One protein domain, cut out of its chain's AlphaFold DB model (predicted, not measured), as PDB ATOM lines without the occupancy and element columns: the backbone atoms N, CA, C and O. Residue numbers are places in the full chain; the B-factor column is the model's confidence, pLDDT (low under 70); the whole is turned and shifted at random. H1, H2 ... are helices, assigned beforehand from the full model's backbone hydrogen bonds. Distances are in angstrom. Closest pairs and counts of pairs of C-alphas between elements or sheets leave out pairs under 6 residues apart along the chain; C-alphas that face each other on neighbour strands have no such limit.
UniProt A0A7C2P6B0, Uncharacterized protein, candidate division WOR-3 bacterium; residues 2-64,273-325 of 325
ATOM      1  N   THR A   2       8.052  54.111  13.428       38.62
ATOM      2  CA  THR A   2       7.519  53.442  12.238       38.62
ATOM      3  C   THR A   2       7.701  54.415  11.081       38.62
ATOM      4  O   THR A   2       7.163  55.522  11.149       38.62
ATOM      5  N   GLU A   3       8.469  54.056  10.049       45.16
ATOM      6  CA  GLU A   3       8.353  54.753   8.765       45.16
ATOM      7  C   GLU A   3       6.864  54.781   8.409       45.16
ATOM      8  O   GLU A   3       6.196  53.746   8.354       45.16
ATOM      9  N   LYS A   4       6.310  55.990   8.293       52.34
ATOM     10  CA  LYS A   4       4.915  56.201   7.923       52.34
ATOM     11  C   LYS A   4       4.754  55.523   6.561       52.34
ATOM     12  O   LYS A   4       5.443  55.905   5.621       52.34
ATOM     13  N   LEU A   5       3.929  54.482   6.474       56.41
ATOM     14  CA  LEU A   5       3.734  53.694   5.254       56.41
ATOM     15  C   LEU A   5       2.994  54.515   4.187       56.41
ATOM     16  O   LEU A   5       1.947  54.112   3.725       56.41
ATOM     17  N   THR A   6       3.503  55.648   3.718       58.78
ATOM     18  CA  THR A   6       2.817  56.527   2.748       58.78
ATOM     19  C   THR A   6       2.793  55.973   1.312       58.78
ATOM     20  O   THR A   6       2.738  56.732   0.351       58.78
ATOM     21  N   GLY A   7       2.886  54.651   1.153       81.06
ATOM     22  CA  GLY A   7       2.991  53.952  -0.125       81.06
ATOM     23  C   GLY A   7       1.670  53.372  -0.637       81.06
ATOM     24  O   GLY A   7       0.589  53.582  -0.078       81.06
ATOM     25  N   ILE A   8       1.768  52.602  -1.720       87.56
ATOM     26  CA  ILE A   8       0.632  51.982  -2.411       87.56
ATOM     27  C   ILE A   8      -0.157  51.062  -1.483       87.56
ATOM     28  O   ILE A   8      -1.383  51.036  -1.548       87.56
ATOM     29  N   LEU A   9       0.517  50.321  -0.606       85.31
ATOM     30  CA  LEU A   9      -0.124  49.404   0.325       85.31
ATOM     31  C   LEU A   9      -1.089  50.142   1.257       85.31
ATOM     32  O   LEU A   9      -2.252  49.755   1.340       85.31
ATOM     33  N   GLN A  10      -0.643  51.212   1.923       83.25
ATOM     34  CA  GLN A  10      -1.513  51.991   2.811       83.25
ATOM     35  C   GLN A  10      -2.650  52.635   2.021       83.25
ATOM     36  O   GLN A  10      -3.802  52.551   2.442       83.25
ATOM     37  N   TYR A  11      -2.351  53.201   0.849       85.94
ATOM     38  CA  TYR A  11      -3.372  53.781  -0.018       85.94
ATOM     39  C   TYR A  11      -4.474  52.774  -0.376       85.94
ATOM     40  O   TYR A  11      -5.658  53.085  -0.264       85.94
ATOM     41  N   LEU A  12      -4.105  51.551  -0.769       83.38
ATOM     42  CA  LEU A  12      -5.060  50.497  -1.107       83.38
ATOM     43  C   LEU A  12      -5.863  50.029   0.106       83.38
ATOM     44  O   LEU A  12      -7.074  49.849  -0.012       83.38
ATOM     45  N   LEU A  13      -5.215  49.858   1.259       79.44
ATOM     46  CA  LEU A  13      -5.879  49.476   2.504       79.44
ATOM     47  C   LEU A  13      -6.927  50.517   2.917       79.44
ATOM     48  O   LEU A  13      -8.080  50.159   3.148       79.44
ATOM     49  N   GLU A  14      -6.576  51.803   2.897       77.12
ATOM     50  CA  GLU A  14      -7.511  52.901   3.164       77.12
ATOM     51  C   GLU A  14      -8.648  52.953   2.142       77.12
ATOM     52  O   GLU A  14      -9.817  53.067   2.512       77.12
ATOM     53  N   LYS A  15      -8.323  52.832   0.847       77.19
ATOM     54  CA  LYS A  15      -9.306  52.855  -0.246       77.19
ATOM     55  C   LYS A  15     -10.333  51.734  -0.098       77.19
ATOM     56  O   LYS A  15     -11.498  51.930  -0.432       77.19
ATOM     57  N   GLN A  16      -9.899  50.578   0.402       71.44
ATOM     58  CA  GLN A  16     -10.739  49.412   0.658       71.44
ATOM     59  C   GLN A  16     -11.301  49.374   2.087       71.44
ATOM     60  O   GLN A  16     -12.016  48.430   2.413       71.44
ATOM     61  N   GLY A  17     -11.010  50.350   2.951       68.50
ATOM     62  CA  GLY A  17     -11.417  50.316   4.360       68.50
ATOM     63  C   GLY A  17     -10.953  49.055   5.102       68.50
ATOM     64  O   GLY A  17     -11.636  48.598   6.014       68.50
ATOM     65  N   ILE A  18      -9.844  48.451   4.669       71.94
ATOM     66  CA  ILE A  18      -9.262  47.260   5.289       71.94
ATOM     67  C   ILE A  18      -8.199  47.731   6.268       71.94
ATOM     68  O   ILE A  18      -7.220  48.363   5.878       71.94
ATOM     69  N   TYR A  19      -8.355  47.360   7.533       73.75
ATOM     70  CA  TYR A  19      -7.338  47.593   8.547       73.75
ATOM     71  C   TYR A  19      -6.693  46.263   8.887       73.75
ATOM     72  O   TYR A  19      -7.322  45.367   9.441       73.75
ATOM     73  N   LEU A  20      -5.425  46.112   8.524       73.06
ATOM     74  CA  LEU A  20      -4.678  44.925   8.902       73.06
ATOM     75  C   LEU A  20      -4.389  44.962  10.411       73.06
ATOM     76  O   LEU A  20      -4.122  46.042  10.946       73.06
ATOM     77  N   PRO A  21      -4.366  43.811  11.103       75.44
ATOM     78  CA  PRO A  21      -3.844  43.727  12.462       75.44
ATOM     79  C   PRO A  21      -2.325  43.945  12.431       75.44
ATOM     80  O   PRO A  21      -1.549  43.002  12.534       75.44
ATOM     81  N   THR A  22      -1.871  45.192  12.267       77.75
ATOM     82  CA  THR A  22      -0.447  45.518  12.081       77.75
ATOM     83  C   THR A  22       0.501  44.913  13.125       77.75
ATOM     84  O   THR A  22       1.608  44.565  12.717       77.75
ATOM     85  N   PRO A  23       0.107  44.653  14.397       82.56
ATOM     86  CA  PRO A  23       0.977  43.971  15.350       82.56
ATOM     87  C   PRO A  23       1.430  42.573  14.912       82.56
ATOM     88  O   PRO A  23       2.484  42.134  15.354       82.56
ATOM     89  N   ILE A  24       0.683  41.869  14.047       85.50
ATOM     90  CA  ILE A  24       1.119  40.551  13.550       85.50
ATOM     91  C   ILE A  24       2.193  40.674  12.474       85.50
ATOM     92  O   ILE A  24       2.927  39.722  12.231       85.50
ATOM     93  N   PHE A  25       2.288  41.815  11.794       85.75
ATOM     94  CA  PHE A  25       3.219  41.997  10.692       85.75
ATOM     95  C   PHE A  25       4.535  42.550  11.218       85.75
ATOM     96  O   PHE A  25       4.595  43.641  11.780       85.75
ATOM     97  N   ARG A  26       5.630  41.830  10.969       86.75
ATOM     98  CA  ARG A  26       6.962  42.401  11.185       86.75
ATOM     99  C   ARG A  26       7.188  43.526  10.176       86.75
ATOM    100  O   ARG A  26       6.770  43.412   9.026       86.75
ATOM    101  N   GLU A  27       7.913  44.568  10.567       82.69
ATOM    102  CA  GLU A  27       8.165  45.757   9.733       82.69
ATOM    103  C   GLU A  27       8.654  45.407   8.317       82.69
ATOM    104  O   GLU A  27       8.097  45.862   7.315       82.69
ATOM    105  N   LYS A  28       9.614  44.479   8.218       84.88
ATOM    106  CA  LYS A  28      10.149  44.001   6.933       84.88
ATOM    107  C   LYS A  28       9.094  43.415   5.988       84.88
ATOM    108  O   LYS A  28       9.333  43.358   4.787       84.88
ATOM    109  N   THR A  29       7.957  42.956   6.501       87.88
ATOM    110  CA  THR A  29       6.863  42.382   5.709       87.88
ATOM    111  C   THR A  29       6.109  43.463   4.964       87.88
ATOM    112  O   THR A  29       5.912  43.337   3.757       87.88
ATOM    113  N   LEU A  30       5.753  44.545   5.658       85.94
ATOM    114  CA  LEU A  30       5.048  45.679   5.061       85.94
ATOM    115  C   LEU A  30       5.943  46.379   4.034       85.94
ATOM    116  O   LEU A  30       5.517  46.594   2.903       85.94
ATOM    117  N   VAL A  31       7.223  46.592   4.366       87.25
ATOM    118  CA  VAL A  31       8.226  47.134   3.431       87.25
ATOM    119  C   VAL A  31       8.368  46.261   2.182       87.25
ATOM    120  O   VAL A  31       8.492  46.764   1.065       87.25
ATOM    121  N   LYS A  32       8.363  44.934   2.344       90.50
ATOM    122  CA  LYS A  32       8.510  44.005   1.221       90.50
ATOM    123  C   LYS A  32       7.277  43.991   0.315       90.50
ATOM    124  O   LYS A  32       7.441  44.026  -0.903       90.50
ATOM    125  N   LEU A  33       6.076  43.982   0.896       90.19
ATOM    126  CA  LEU A  33       4.816  44.093   0.155       90.19
ATOM    127  C   LEU A  33       4.740  45.414  -0.613       90.19
ATOM    128  O   LEU A  33       4.416  45.408  -1.798       90.19
ATOM    129  N   GLU A  34       5.116  46.520   0.030       90.62
ATOM    130  CA  GLU A  34       5.157  47.841  -0.596       90.62
ATOM    131  C   GLU A  34       6.094  47.856  -1.808       90.62
ATOM    132  O   GLU A  34       5.680  48.218  -2.908       90.62
ATOM    133  N   LYS A  35       7.336  47.378  -1.650       91.94
ATOM    134  CA  LYS A  35       8.302  47.283  -2.757       91.94
ATOM    135  C   LYS A  35       7.786  46.411  -3.902       91.94
ATOM    136  O   LYS A  35       7.983  46.752  -5.067       91.94
ATOM    137  N   ALA A  36       7.132  45.295  -3.581       94.38
ATOM    138  CA  ALA A  36       6.587  44.398  -4.588       94.38
ATOM    139  C   ALA A  36       5.447  45.058  -5.377       94.38
ATOM    140  O   ALA A  36       5.484  45.044  -6.607       94.38
ATOM    141  N   LEU A  37       4.481  45.688  -4.701       92.31
ATOM    142  CA  LEU A  37       3.374  46.411  -5.342       92.31
ATOM    143  C   LEU A  37       3.881  47.594  -6.177       92.31
ATOM    144  O   LEU A  37       3.513  47.739  -7.343       92.31
ATOM    145  N   SER A  38       4.803  48.378  -5.619       91.19
ATOM    146  CA  SER A  38       5.407  49.540  -6.274       91.19
ATOM    147  C   SER A  38       6.228  49.211  -7.520       91.19
ATOM    148  O   SER A  38       6.480  50.116  -8.325       91.19
ATOM    149  N   SER A  39       6.608  47.942  -7.718       92.69
ATOM    150  CA  SER A  39       7.295  47.487  -8.931       92.69
ATOM    151  C   SER A  39       6.419  47.566 -10.185       92.69
ATOM    152  O   SER A  39       6.958  47.662 -11.283       92.69
ATOM    153  N   GLY A  40       5.087  47.500 -10.047       91.62
ATOM    154  CA  GLY A  40       4.176  47.394 -11.193       91.62
ATOM    155  C   GLY A  40       4.290  46.077 -11.971       91.62
ATOM    156  O   GLY A  40       3.692  45.944 -13.035       91.62
ATOM    157  N   ILE A  41       5.041  45.095 -11.457       94.62
ATOM    158  CA  ILE A  41       5.314  43.822 -12.128       94.62
ATOM    159  C   ILE A  41       4.556  42.692 -11.401       94.62
ATOM    160  O   ILE A  41       4.943  42.323 -10.285       94.62
ATOM    161  N   PRO A  42       3.515  42.088 -12.012       95.88
ATOM    162  CA  PRO A  42       2.687  41.076 -11.352       95.88
ATOM    163  C   PRO A  42       3.473  39.868 -10.828       95.88
ATOM    164  O   PRO A  42       3.212  39.408  -9.717       95.88
ATOM    165  N   ILE A  43       4.475  39.371 -11.565       97.06
ATOM    166  CA  ILE A  43       5.284  38.235 -11.088       97.06
ATOM    167  C   ILE A  43       6.081  38.547  -9.813       97.06
ATOM    168  O   ILE A  43       6.274  37.661  -8.981       97.06
ATOM    169  N   VAL A  44       6.507  39.799  -9.614       96.88
ATOM    170  CA  VAL A  44       7.210  40.223  -8.392       96.88
ATOM    171  C   VAL A  44       6.247  40.200  -7.205       96.88
ATOM    172  O   VAL A  44       6.590  39.666  -6.150       96.88
ATOM    173  N   VAL A  45       5.022  40.698  -7.395       95.94
ATOM    174  CA  VAL A  45       3.951  40.646  -6.384       95.94
ATOM    175  C   VAL A  45       3.581  39.199  -6.046       95.94
ATOM    176  O   VAL A  45       3.525  38.830  -4.873       95.94
ATOM    177  N   SER A  46       3.408  38.353  -7.066       96.56
ATOM    178  CA  SER A  46       3.128  36.920  -6.912       96.56
ATOM    179  C   SER A  46       4.196  36.222  -6.062       96.56
ATOM    180  O   SER A  46       3.885  35.604  -5.041       96.56
ATOM    181  N   ASN A  47       5.470  36.393  -6.429       97.00
ATOM    182  CA  ASN A  47       6.593  35.804  -5.701       97.00
ATOM    183  C   ASN A  47       6.683  36.325  -4.264       97.00
ATOM    184  O   ASN A  47       6.988  35.548  -3.360       97.00
ATOM    185  N   CYS A  48       6.378  37.605  -4.034       95.44
ATOM    186  CA  CYS A  48       6.350  38.177  -2.694       95.44
ATOM    187  C   CYS A  48       5.307  37.486  -1.804       95.44
ATOM    188  O   CYS A  48       5.651  37.052  -0.704       95.44
ATOM    189  N   TYR A  49       4.062  37.340  -2.268       94.38
ATOM    190  CA  TYR A  49       3.018  36.648  -1.504       94.38
ATOM    191  C   TYR A  49       3.369  35.180  -1.242       94.38
ATOM    192  O   TYR A  49       3.214  34.695  -0.118       94.38
ATOM    193  N   LYS A  50       3.912  34.487  -2.250       95.38
ATOM    194  CA  LYS A  50       4.368  33.100  -2.112       95.38
ATOM    195  C   LYS A  50       5.474  32.958  -1.069       95.38
ATOM    196  O   LYS A  50       5.437  32.043  -0.251       95.38
ATOM    197  N   GLU A  51       6.454  33.856  -1.081       95.12
ATOM    198  CA  GLU A  51       7.565  33.819  -0.133       95.12
ATOM    199  C   GLU A  51       7.091  34.039   1.307       95.12
ATOM    200  O   GLU A  51       7.523  33.302   2.200       95.12
ATOM    201  N   ILE A  52       6.188  35.006   1.518       92.62
ATOM    202  CA  ILE A  52       5.586  35.271   2.831       92.62
ATOM    203  C   ILE A  52       4.819  34.038   3.313       92.62
ATOM    204  O   ILE A  52       4.993  33.629   4.456       92.62
ATOM    205  N   SER A  53       4.030  33.407   2.442       91.94
ATOM    206  CA  SER A  53       3.253  32.206   2.773       91.94
ATOM    207  C   SER A  53       4.134  31.029   3.214       91.94
ATOM    208  O   SER A  53       3.881  30.402   4.247       91.94
ATOM    209  N   VAL A  54       5.209  30.755   2.464       92.31
ATOM    210  CA  VAL A  54       6.140  29.647   2.745       92.31
ATOM    211  C   VAL A  54       6.961  29.906   4.008       92.31
ATOM    212  O   VAL A  54       7.207  28.983   4.777       92.31
ATOM    213  N   ASN A  55       7.368  31.153   4.248       91.31
ATOM    214  CA  ASN A  55       8.243  31.524   5.361       91.31
ATOM    215  C   ASN A  55       7.516  32.375   6.411       91.31
ATOM    216  O   ASN A  55       8.082  33.353   6.901       91.31
ATOM    217  N   LEU A  56       6.270  32.033   6.744       88.81
ATOM    218  CA  LEU A  56       5.388  32.910   7.520       88.81
ATOM    219  C   LEU A  56       6.009  33.408   8.830       88.81
ATOM    220  O   LEU A  56       5.959  34.598   9.110       88.81
ATOM    221  N   GLU A  57       6.680  32.532   9.575       87.88
ATOM    222  CA  GLU A  57       7.357  32.852  10.840       87.88
ATOM    223  C   GLU A  57       8.420  33.944  10.695       87.88
ATOM    224  O   GLU A  57       8.680  34.704  11.627       87.88
ATOM    225  N   LYS A  58       9.036  34.069   9.512       89.56
ATOM    226  CA  LYS A  58       9.977  35.155   9.249       89.56
ATOM    227  C   LYS A  58       9.249  36.480   9.110       89.56
ATOM    228  O   LYS A  58       9.860  37.480   9.450       89.56
ATOM    229  N   PHE A  59       8.026  36.515   8.599       88.62
ATOM    230  CA  PHE A  59       7.306  37.739   8.228       88.62
ATOM    231  C   PHE A  59       6.229  38.143   9.242       88.62
ATOM    232  O   PHE A  59       5.822  39.304   9.305       88.62
ATOM    233  N   ILE A  60       5.797  37.204  10.067       87.62
ATOM    234  CA  ILE A  60       4.725  37.391  11.029       87.62
ATOM    235  C   ILE A  60       5.226  37.093  12.434       87.62
ATOM    236  O   ILE A  60       6.166  36.319  12.640       87.62
ATOM    237  N   ASP A  61       4.642  37.783  13.400       89.19
ATOM    238  CA  ASP A  61       4.807  37.510  14.815       89.19
ATOM    239  C   ASP A  61       3.692  36.559  15.281       89.19
ATOM    240  O   ASP A  61       2.528  36.940  15.428       89.19
ATOM    241  N   SER A  62       4.047  35.285  15.462       84.56
ATOM    242  CA  SER A  62       3.122  34.242  15.913       84.56
ATOM    243  C   SER A  62       2.649  34.454  17.349       84.56
ATOM    244  O   SER A  62       1.527  34.072  17.674       84.56
ATOM    245  N   GLU A  63       3.464  35.081  18.200       88.12
ATOM    246  CA  GLU A  63       3.062  35.401  19.571       88.12
ATOM    247  C   GLU A  63       2.020  36.519  19.575       88.12
ATOM    248  O   GLU A  63       1.071  36.477  20.355       88.12
ATOM    249  N   LYS A  64       2.106  37.459  18.629       88.94
ATOM    250  CA  LYS A  64       1.056  38.469  18.437       88.94
ATOM    251  C   LYS A  64      -0.242  37.886  17.897       88.94
ATOM    252  O   LYS A  64      -1.307  38.317  18.326       88.94
ATOM    253  N   TYR A 273      -8.618  27.035  21.734       72.31
ATOM    254  CA  TYR A 273      -7.720  28.171  21.536       72.31
ATOM    255  C   TYR A 273      -6.535  27.838  20.618       72.31
ATOM    256  O   TYR A 273      -6.233  28.589  19.693       72.31
ATOM    257  N   GLU A 274      -5.881  26.698  20.833       75.25
ATOM    258  CA  GLU A 274      -4.740  26.281  20.016       75.25
ATOM    259  C   GLU A 274      -5.167  26.022  18.563       75.25
ATOM    260  O   GLU A 274      -4.521  26.481  17.622       75.25
ATOM    261  N   GLU A 275      -6.325  25.384  18.382       80.19
ATOM    262  CA  GLU A 275      -6.930  25.144  17.068       80.19
ATOM    263  C   GLU A 275      -7.282  26.456  16.355       80.19
ATOM    264  O   GLU A 275      -7.140  26.554  15.137       80.19
ATOM    265  N   ALA A 276      -7.703  27.482  17.101       79.62
ATOM    266  CA  ALA A 276      -8.024  28.798  16.559       79.62
ATOM    267  C   ALA A 276      -6.786  29.480  15.967       79.62
ATOM    268  O   ALA A 276      -6.852  30.029  14.863       79.62
ATOM    269  N   VAL A 277      -5.649  29.399  16.666       84.00
ATOM    270  CA  VAL A 277      -4.363  29.940  16.204       84.00
ATOM    271  C   VAL A 277      -3.893  29.222  14.943       84.00
ATOM    272  O   VAL A 277      -3.592  29.874  13.938       84.00
ATOM    273  N   ASP A 278      -3.884  27.892  14.961       84.62
ATOM    274  CA  ASP A 278      -3.442  27.094  13.818       84.62
ATOM    275  C   ASP A 278      -4.358  27.277  12.606       84.62
ATOM    276  O   ASP A 278      -3.884  27.419  11.473       84.62
ATOM    277  N   SER A 279      -5.673  27.337  12.835       83.00
ATOM    278  CA  SER A 279      -6.653  27.598  11.785       83.00
ATOM    279  C   SER A 279      -6.420  28.977  11.167       83.00
ATOM    280  O   SER A 279      -6.271  29.074   9.947       83.00
ATOM    281  N   PHE A 280      -6.274  30.027  11.985       83.56
ATOM    282  CA  PHE A 280      -5.976  31.378  11.506       83.56
ATOM    283  C   PHE A 280      -4.696  31.415  10.660       83.56
ATOM    284  O   PHE A 280      -4.709  31.932   9.542       83.56
ATOM    285  N   ILE A 281      -3.605  30.805  11.136       85.88
ATOM    286  CA  ILE A 281      -2.329  30.730  10.407       85.88
ATOM    287  C   ILE A 281      -2.493  30.001   9.069       85.88
ATOM    288  O   ILE A 281      -2.038  30.488   8.030       85.88
ATOM    289  N   ARG A 282      -3.139  28.832   9.077       85.38
ATOM    290  CA  ARG A 282      -3.395  28.030   7.874       85.38
ATOM    291  C   ARG A 282      -4.187  28.830   6.849       85.38
ATOM    292  O   ARG A 282      -3.838  28.858   5.670       85.38
ATOM    293  N   HIS A 283      -5.235  29.497   7.296       80.62
ATOM    294  CA  HIS A 283      -6.065  30.302   6.428       80.62
ATOM    295  C   HIS A 283      -5.343  31.526   5.871       80.62
ATOM    296  O   HIS A 283      -5.454  31.810   4.680       80.62
ATOM    297  N   PHE A 284      -4.547  32.200   6.697       84.44
ATOM    298  CA  PHE A 284      -3.720  33.313   6.260       84.44
ATOM    299  C   PHE A 284      -2.732  32.877   5.164       84.44
ATOM    300  O   PHE A 284      -2.615  33.538   4.131       84.44
ATOM    301  N   LYS A 285      -2.093  31.707   5.314       87.69
ATOM    302  CA  LYS A 285      -1.256  31.106   4.255       87.69
ATOM    303  C   LYS A 285      -2.049  30.826   2.977       87.69
ATOM    304  O   LYS A 285      -1.571  31.124   1.883       87.69
ATOM    305  N   ASN A 286      -3.257  30.279   3.097       84.81
ATOM    306  CA  ASN A 286      -4.110  29.996   1.942       84.81
ATOM    307  C   ASN A 286      -4.502  31.271   1.188       84.81
ATOM    308  O   ASN A 286      -4.416  31.287  -0.038       84.81
ATOM    309  N   MET A 287      -4.844  32.345   1.905       84.75
ATOM    310  CA  MET A 287      -5.115  33.658   1.317       84.75
ATOM    311  C   MET A 287      -3.892  34.177   0.548       84.75
ATOM    312  O   MET A 287      -3.999  34.524  -0.626       84.75
ATOM    313  N   LEU A 288      -2.702  34.160   1.160       88.38
ATOM    314  CA  LEU A 288      -1.466  34.583   0.489       88.38
ATOM    315  C   LEU A 288      -1.162  33.740  -0.759       88.38
ATOM    316  O   LEU A 288      -0.750  34.277  -1.787       88.38
ATOM    317  N   ASN A 289      -1.391  32.427  -0.705       89.88
ATOM    318  CA  ASN A 289      -1.235  31.551  -1.867       89.88
ATOM    319  C   ASN A 289      -2.257  31.871  -2.968       89.88
ATOM    320  O   ASN A 289      -1.895  31.902  -4.144       89.88
ATOM    321  N   GLY A 290      -3.508  32.155  -2.597       87.62
ATOM    322  CA  GLY A 290      -4.554  32.596  -3.519       87.62
ATOM    323  C   GLY A 290      -4.182  33.896  -4.230       87.62
ATOM    324  O   GLY A 290      -4.229  33.958  -5.460       87.62
ATOM    325  N   LEU A 291      -3.709  34.896  -3.478       89.12
ATOM    326  CA  LEU A 291      -3.195  36.156  -4.025       89.12
ATOM    327  C   LEU A 291      -1.987  35.920  -4.941       89.12
ATOM    328  O   LEU A 291      -1.939  36.452  -6.049       89.12
ATOM    329  N   SER A 292      -1.044  35.068  -4.531       94.06
ATOM    330  CA  SER A 292       0.100  34.678  -5.361       94.06
ATOM    331  C   SER A 292      -0.344  34.116  -6.715       94.06
ATOM    332  O   SER A 292       0.143  34.562  -7.757       94.06
ATOM    333  N   GLU A 293      -1.272  33.157  -6.729       93.69
ATOM    334  CA  GLU A 293      -1.767  32.549  -7.969       93.69
ATOM    335  C   GLU A 293      -2.604  33.523  -8.810       93.69
ATOM    336  O   GLU A 293      -2.515  33.503 -10.038       93.69
ATOM    337  N   MET A 294      -3.361  34.427  -8.182       92.56
ATOM    338  CA  MET A 294      -4.064  35.506  -8.883       92.56
ATOM    339  C   MET A 294      -3.080  36.402  -9.647       92.56
ATOM    340  O   MET A 294      -3.229  36.583 -10.854       92.56
ATOM    341  N   PHE A 295      -2.028  36.897  -8.990       95.00
ATOM    342  CA  PHE A 295      -1.011  37.723  -9.651       95.00
ATOM    343  C   PHE A 295      -0.219  36.958 -10.715       95.00
ATOM    344  O   PHE A 295       0.172  37.528 -11.733       95.00
ATOM    345  N   ARG A 296      -0.050  35.644 -10.546       95.31
ATOM    346  CA  ARG A 296       0.543  34.783 -11.574       95.31
ATOM    347  C   ARG A 296      -0.341  34.659 -12.815       95.31
ATOM    348  O   ARG A 296       0.178  34.602 -13.928       95.31
ATOM    349  N   LYS A 297      -1.667  34.614 -12.644       94.94
ATOM    350  CA  LYS A 297      -2.625  34.654 -13.760       94.94
ATOM    351  C   LYS A 297      -2.588  36.008 -14.470       94.94
ATOM    352  O   LYS A 297      -2.573  36.021 -15.696       94.94
ATOM    353  N   ILE A 298      -2.503  37.108 -13.715       94.75
ATOM    354  CA  ILE A 298      -2.335  38.463 -14.266       94.75
ATOM    355  C   ILE A 298      -1.051  38.542 -15.101       94.75
ATOM    356  O   ILE A 298      -1.109  38.982 -16.240       94.75
ATOM    357  N   GLU A 299       0.084  38.041 -14.597       95.19
ATOM    358  CA  GLU A 299       1.358  38.030 -15.339       95.19
ATOM    359  C   GLU A 299       1.249  37.329 -16.701       95.19
ATOM    360  O   GLU A 299       1.828  37.780 -17.688       95.19
ATOM    361  N   ARG A 300       0.521  36.207 -16.753       94.81
ATOM    362  CA  ARG A 300       0.352  35.389 -17.964       94.81
ATOM    363  C   ARG A 300      -0.588  36.014 -18.994       94.81
ATOM    364  O   ARG A 300      -0.631  35.535 -20.123       94.81
ATOM    365  N   SER A 301      -1.347  37.041 -18.615       96.19
ATOM    366  CA  SER A 301      -2.261  37.756 -19.501       96.19
ATOM    367  C   SER A 301      -1.655  39.112 -19.883       96.19
ATOM    368  O   SER A 301      -1.542  39.985 -19.023       96.19
ATOM    369  N   PRO A 302      -1.278  39.329 -21.158       93.75
ATOM    370  CA  PRO A 302      -0.681  40.592 -21.593       93.75
ATOM    371  C   PRO A 302      -1.544  41.819 -21.273       93.75
ATOM    372  O   PRO A 302      -1.020  42.843 -20.831       93.75
ATOM    373  N   ASP A 303      -2.863  41.702 -21.446       95.50
ATOM    374  CA  ASP A 303      -3.800  42.794 -21.183       95.50
ATOM    375  C   ASP A 303      -3.890  43.129 -19.696       95.50
ATOM    376  O   ASP A 303      -3.693  44.288 -19.330       95.50
ATOM    377  N   LEU A 304      -4.084  42.124 -18.836       94.12
ATOM    378  CA  LEU A 304      -4.169  42.340 -17.389       94.12
ATOM    379  C   LEU A 304      -2.838  42.828 -16.808       94.12
ATOM    380  O   LEU A 304      -2.822  43.658 -15.903       94.12
ATOM    381  N   LYS A 305      -1.705  42.344 -17.332       94.31
ATOM    382  CA  LYS A 305      -0.373  42.815 -16.936       94.31
ATOM    383  C   LYS A 305      -0.190  44.302 -17.246       94.31
ATOM    384  O   LYS A 305       0.301  45.046 -16.397       94.31
ATOM    385  N   ARG A 306      -0.594  44.737 -18.442       93.88
ATOM    386  CA  ARG A 306      -0.570  46.150 -18.843       93.88
ATOM    387  C   ARG A 306      -1.517  46.987 -17.984       93.88
ATOM    388  O   ARG A 306      -1.128  48.060 -17.536       93.88
ATOM    389  N   GLU A 307      -2.726  46.492 -17.738       93.75
ATOM    390  CA  GLU A 307      -3.716  47.160 -16.891       93.75
ATOM    391  C   GLU A 307      -3.187  47.357 -15.467       93.75
ATOM    392  O   GLU A 307      -3.205  48.477 -14.964       93.75
ATOM    393  N   PHE A 308      -2.607  46.319 -14.859       93.75
ATOM    394  CA  PHE A 308      -1.996  46.416 -13.533       93.75
ATOM    395  C   PHE A 308      -0.874  47.464 -13.480       93.75
ATOM    396  O   PHE A 308      -0.838  48.278 -12.558       93.75
ATOM    397  N   GLY A 309       0.014  47.491 -14.480       91.62
ATOM    398  CA  GLY A 309       1.065  48.510 -14.571       91.62
ATOM    399  C   GLY A 309       0.498  49.934 -14.624       91.62
ATOM    400  O   GLY A 309       0.950  50.808 -13.884       91.62
ATOM    401  N   SER A 310      -0.540  50.153 -15.435       93.69
ATOM    402  CA  SER A 310      -1.248  51.438 -15.518       93.69
ATOM    403  C   SER A 310      -1.927  51.821 -14.199       93.69
ATOM    404  O   SER A 310      -1.841  52.976 -13.785       93.69
ATOM    405  N   MET A 311      -2.551  50.863 -13.506       93.44
ATOM    406  CA  MET A 311      -3.162  51.096 -12.193       93.44
ATOM    407  C   MET A 311      -2.126  51.535 -11.158       93.44
ATOM    408  O   MET A 311      -2.380  52.470 -10.408       93.44
ATOM    409  N   VAL A 312      -0.944  50.912 -11.139       92.81
ATOM    410  CA  VAL A 312       0.140  51.293 -10.220       92.81
ATOM    411  C   VAL A 312       0.620  52.723 -10.475       92.81
ATOM    412  O   VAL A 312       0.849  53.462  -9.520       92.81
ATOM    413  N   ILE A 313       0.729  53.145 -11.740       92.00
ATOM    414  CA  ILE A 313       1.055  54.538 -12.093       92.00
ATOM    415  C   ILE A 313      -0.035  55.487 -11.586       92.00
ATOM    416  O   ILE A 313       0.272  56.505 -10.966       92.00
ATOM    417  N   GLN A 314      -1.305  55.141 -11.811       92.69
ATOM    418  CA  GLN A 314      -2.432  55.938 -11.335       92.69
ATOM    419  C   GLN A 314      -2.441  56.054  -9.806       92.69
ATOM    420  O   GLN A 314      -2.622  57.150  -9.289       92.69
ATOM    421  N   TRP A 315      -2.209  54.959  -9.077       92.50
ATOM    422  CA  TRP A 315      -2.159  54.985  -7.615       92.50
ATOM    423  C   TRP A 315      -1.041  55.880  -7.097       92.50
ATOM    424  O   TRP A 315      -1.283  56.643  -6.173       92.50
ATOM    425  N   LYS A 316       0.153  55.842  -7.703       90.56
ATOM    426  CA  LYS A 316       1.251  56.750  -7.330       90.56
ATOM    427  C   LYS A 316       0.850  58.214  -7.505       90.56
ATOM    428  O   LYS A 316       1.036  58.999  -6.588       90.56
ATOM    429  N   LYS A 317       0.201  58.551  -8.624       90.62
ATOM    430  CA  LYS A 317      -0.319  59.903  -8.859       90.62
ATOM    431  C   LYS A 317      -1.364  60.316  -7.813       90.62
ATOM    432  O   LYS A 317      -1.277  61.407  -7.265       90.62
ATOM    433  N   GLU A 318      -2.325  59.443  -7.511       90.31
ATOM    434  CA  GLU A 318      -3.358  59.699  -6.494       90.31
ATOM    435  C   GLU A 318      -2.754  59.854  -5.080       90.31
ATOM    436  O   GLU A 318      -3.264  60.624  -4.271       90.31
ATOM    437  N   ILE A 319      -1.670  59.131  -4.774       89.06
ATOM    438  CA  ILE A 319      -0.914  59.251  -3.517       89.06
ATOM    439  C   ILE A 319      -0.200  60.597  -3.447       89.06
ATOM    440  O   ILE A 319      -0.334  61.284  -2.437       89.06
ATOM    441  N   ASP A 320       0.505  60.991  -4.509       86.69
ATOM    442  CA  ASP A 320       1.211  62.273  -4.575       86.69
ATOM    443  C   ASP A 320       0.231  63.448  -4.427       86.69
ATOM    444  O   ASP A 320       0.493  64.377  -3.675       86.69
ATOM    445  N   GLU A 321      -0.944  63.382  -5.058       86.75
ATOM    446  CA  GLU A 321      -1.995  64.402  -4.916       86.75
ATOM    447  C   GLU A 321      -2.585  64.471  -3.496       86.75
ATOM    448  O   GLU A 321      -3.034  65.530  -3.059       86.75
ATOM    449  N   ARG A 322      -2.620  63.343  -2.776       81.12
ATOM    450  CA  ARG A 322      -3.263  63.235  -1.456       81.12
ATOM    451  C   ARG A 322      -2.315  63.508  -0.290       81.12
ATOM    452  O   ARG A 322      -2.766  63.976   0.753       81.12
ATOM    453  N   TYR A 323      -1.040  63.166  -0.445       78.88
ATOM    454  CA  TYR A 323      -0.026  63.206   0.612       78.88
ATOM    455  C   TYR A 323       1.159  64.121   0.291       78.88
ATOM    456  O   TYR A 323       1.946  64.416   1.189       78.88
ATOM    457  N   GLY A 324       1.296  64.562  -0.960       64.19
ATOM    458  CA  GLY A 324       2.307  65.514  -1.397       64.19
ATOM    459  C   GLY A 324       1.856  66.954  -1.173       64.19
ATOM    460  O   GLY A 324       1.310  67.590  -2.072       64.19
ATOM    461  N   SER A 325       2.128  67.469   0.024       46.97
ATOM    462  CA  SER A 325       2.253  68.903   0.315       46.97
ATOM    463  C   SER A 325       3.258  69.109   1.434       46.97
ATOM    464  O   SER A 325       2.974  68.593   2.544       46.97
TER     465      SER A 325
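What this domain is: This is residues 2 to 64 and 273 to 325 of the 325 residues of an uncharacterized protein of candidate division WOR-3 bacterium (UniProt A0A7C2P6B0). Two long helices, H5 and H6, meet near their ends as a V. The helical hairpin of H2 and H3 packs on this V with H3 side by side with H5, and H1 stands crosswise where it meets both H2 and H6, while tiny H4 lies near H2, H3 and H5. The printed part has 116 residues with six named helices, H1 to H6 in that order along the chain, and no named strand; the class is all helix. The whole is compact, with a radius of gyration of the C-alphas of 15.1 A, and it spans 44 by 37 by 22 A along its three main axes.

Where its parts are: The printed part begins at Thr 2, before H1, which holds residues 8 to 15 and is 10.2 A long from first to last C-alpha; C-alpha 8 is at (0.632, 51.982, -2.411). H2 holds residues 27 to 38 and is 16.7 A long. H3 holds residues 42 to 54 and is 18.5 A long. H4 holds residues 56 to 59, with 5.2 A between its first and last C-alphas. After the cut, H5 holds residues 273 to 300 and is the longest helix, with 28 residues and 41.0 A from C-alpha 273 at (-7.720, 28.171, 21.536) to C-alpha 300. H6 holds residues 302 to 323, is 31.7 A long, and ends with C-alpha 323 at (-0.026, 63.206, 0.612).

How they stand to each other: H1 touches H2, and their lines stand at 90 degrees, about perpendicular; their closest C-alphas, those of Leu 9 and Glu 34, are 5.6 A apart. H1 also touches H6, about perpendicular at 77 degrees, with the closest C-alphas, those of Ile 8 and Trp 315, 6.6 A apart; H6 touches H1 with residues 312 to 319 alone. H2 and H3 form a hairpin: they touch and run opposite ways at a shallow tilt of 22 degrees, and their closest C-alphas, those of Ala 36 and Val 45, are 4.9 A apart. H3 touches H5 with 31 pairs of C-alphas within 8 A, at a shallow tilt of 21 degrees, opposite ways; the closest C-alphas are those of Ser 46 and Ser 292, 4.1 A apart. The helix packing is part aligned, part crossed, with some helices that touch running nearly along each other and others athwart: of the 4 pairs of helices that touch other than only at the corner, 2 are at a shallow tilt. H4 touches no helix; it is close to H2 but not clearly touching, with the closest C-alphas of Thr 29 and Phe 59 at 5.3 A. H5 and H6 touch only at the corner by their link, at a steep tilt of 67 degrees, opposite ways; the closest C-alphas, those of Ile 298 and Leu 304, are 5.3 A apart. H1 is apart from H3 and H5, and H2 is apart from H5. In H1, H2, H3, H5 and H6 every O i to N i+4 pair is within hydrogen-bond range; H4 is too short for such a pair, and its 1 pair of O i and N i+3 is within range.

The domain as a whole: The two C-alphas farthest apart are those of Glu 275 and Ser 325, at 47.7 A. Residues 65 to 272 are not printed, and C-alphas 64 and 273 are 13.9 A apart across this cut, which lies in the link from H4 to H5. The link from H1 to H2 is long, with 11 residues; the links from H2 to H3, H3 to H4 and H5 to H6 are tight. Ser 325 is the chain's last residue. The mean pLDDT of the printed part is 85.9, and it is under 70 at residues 2 to 6, residue 17 and residues 324 to 325 of this model.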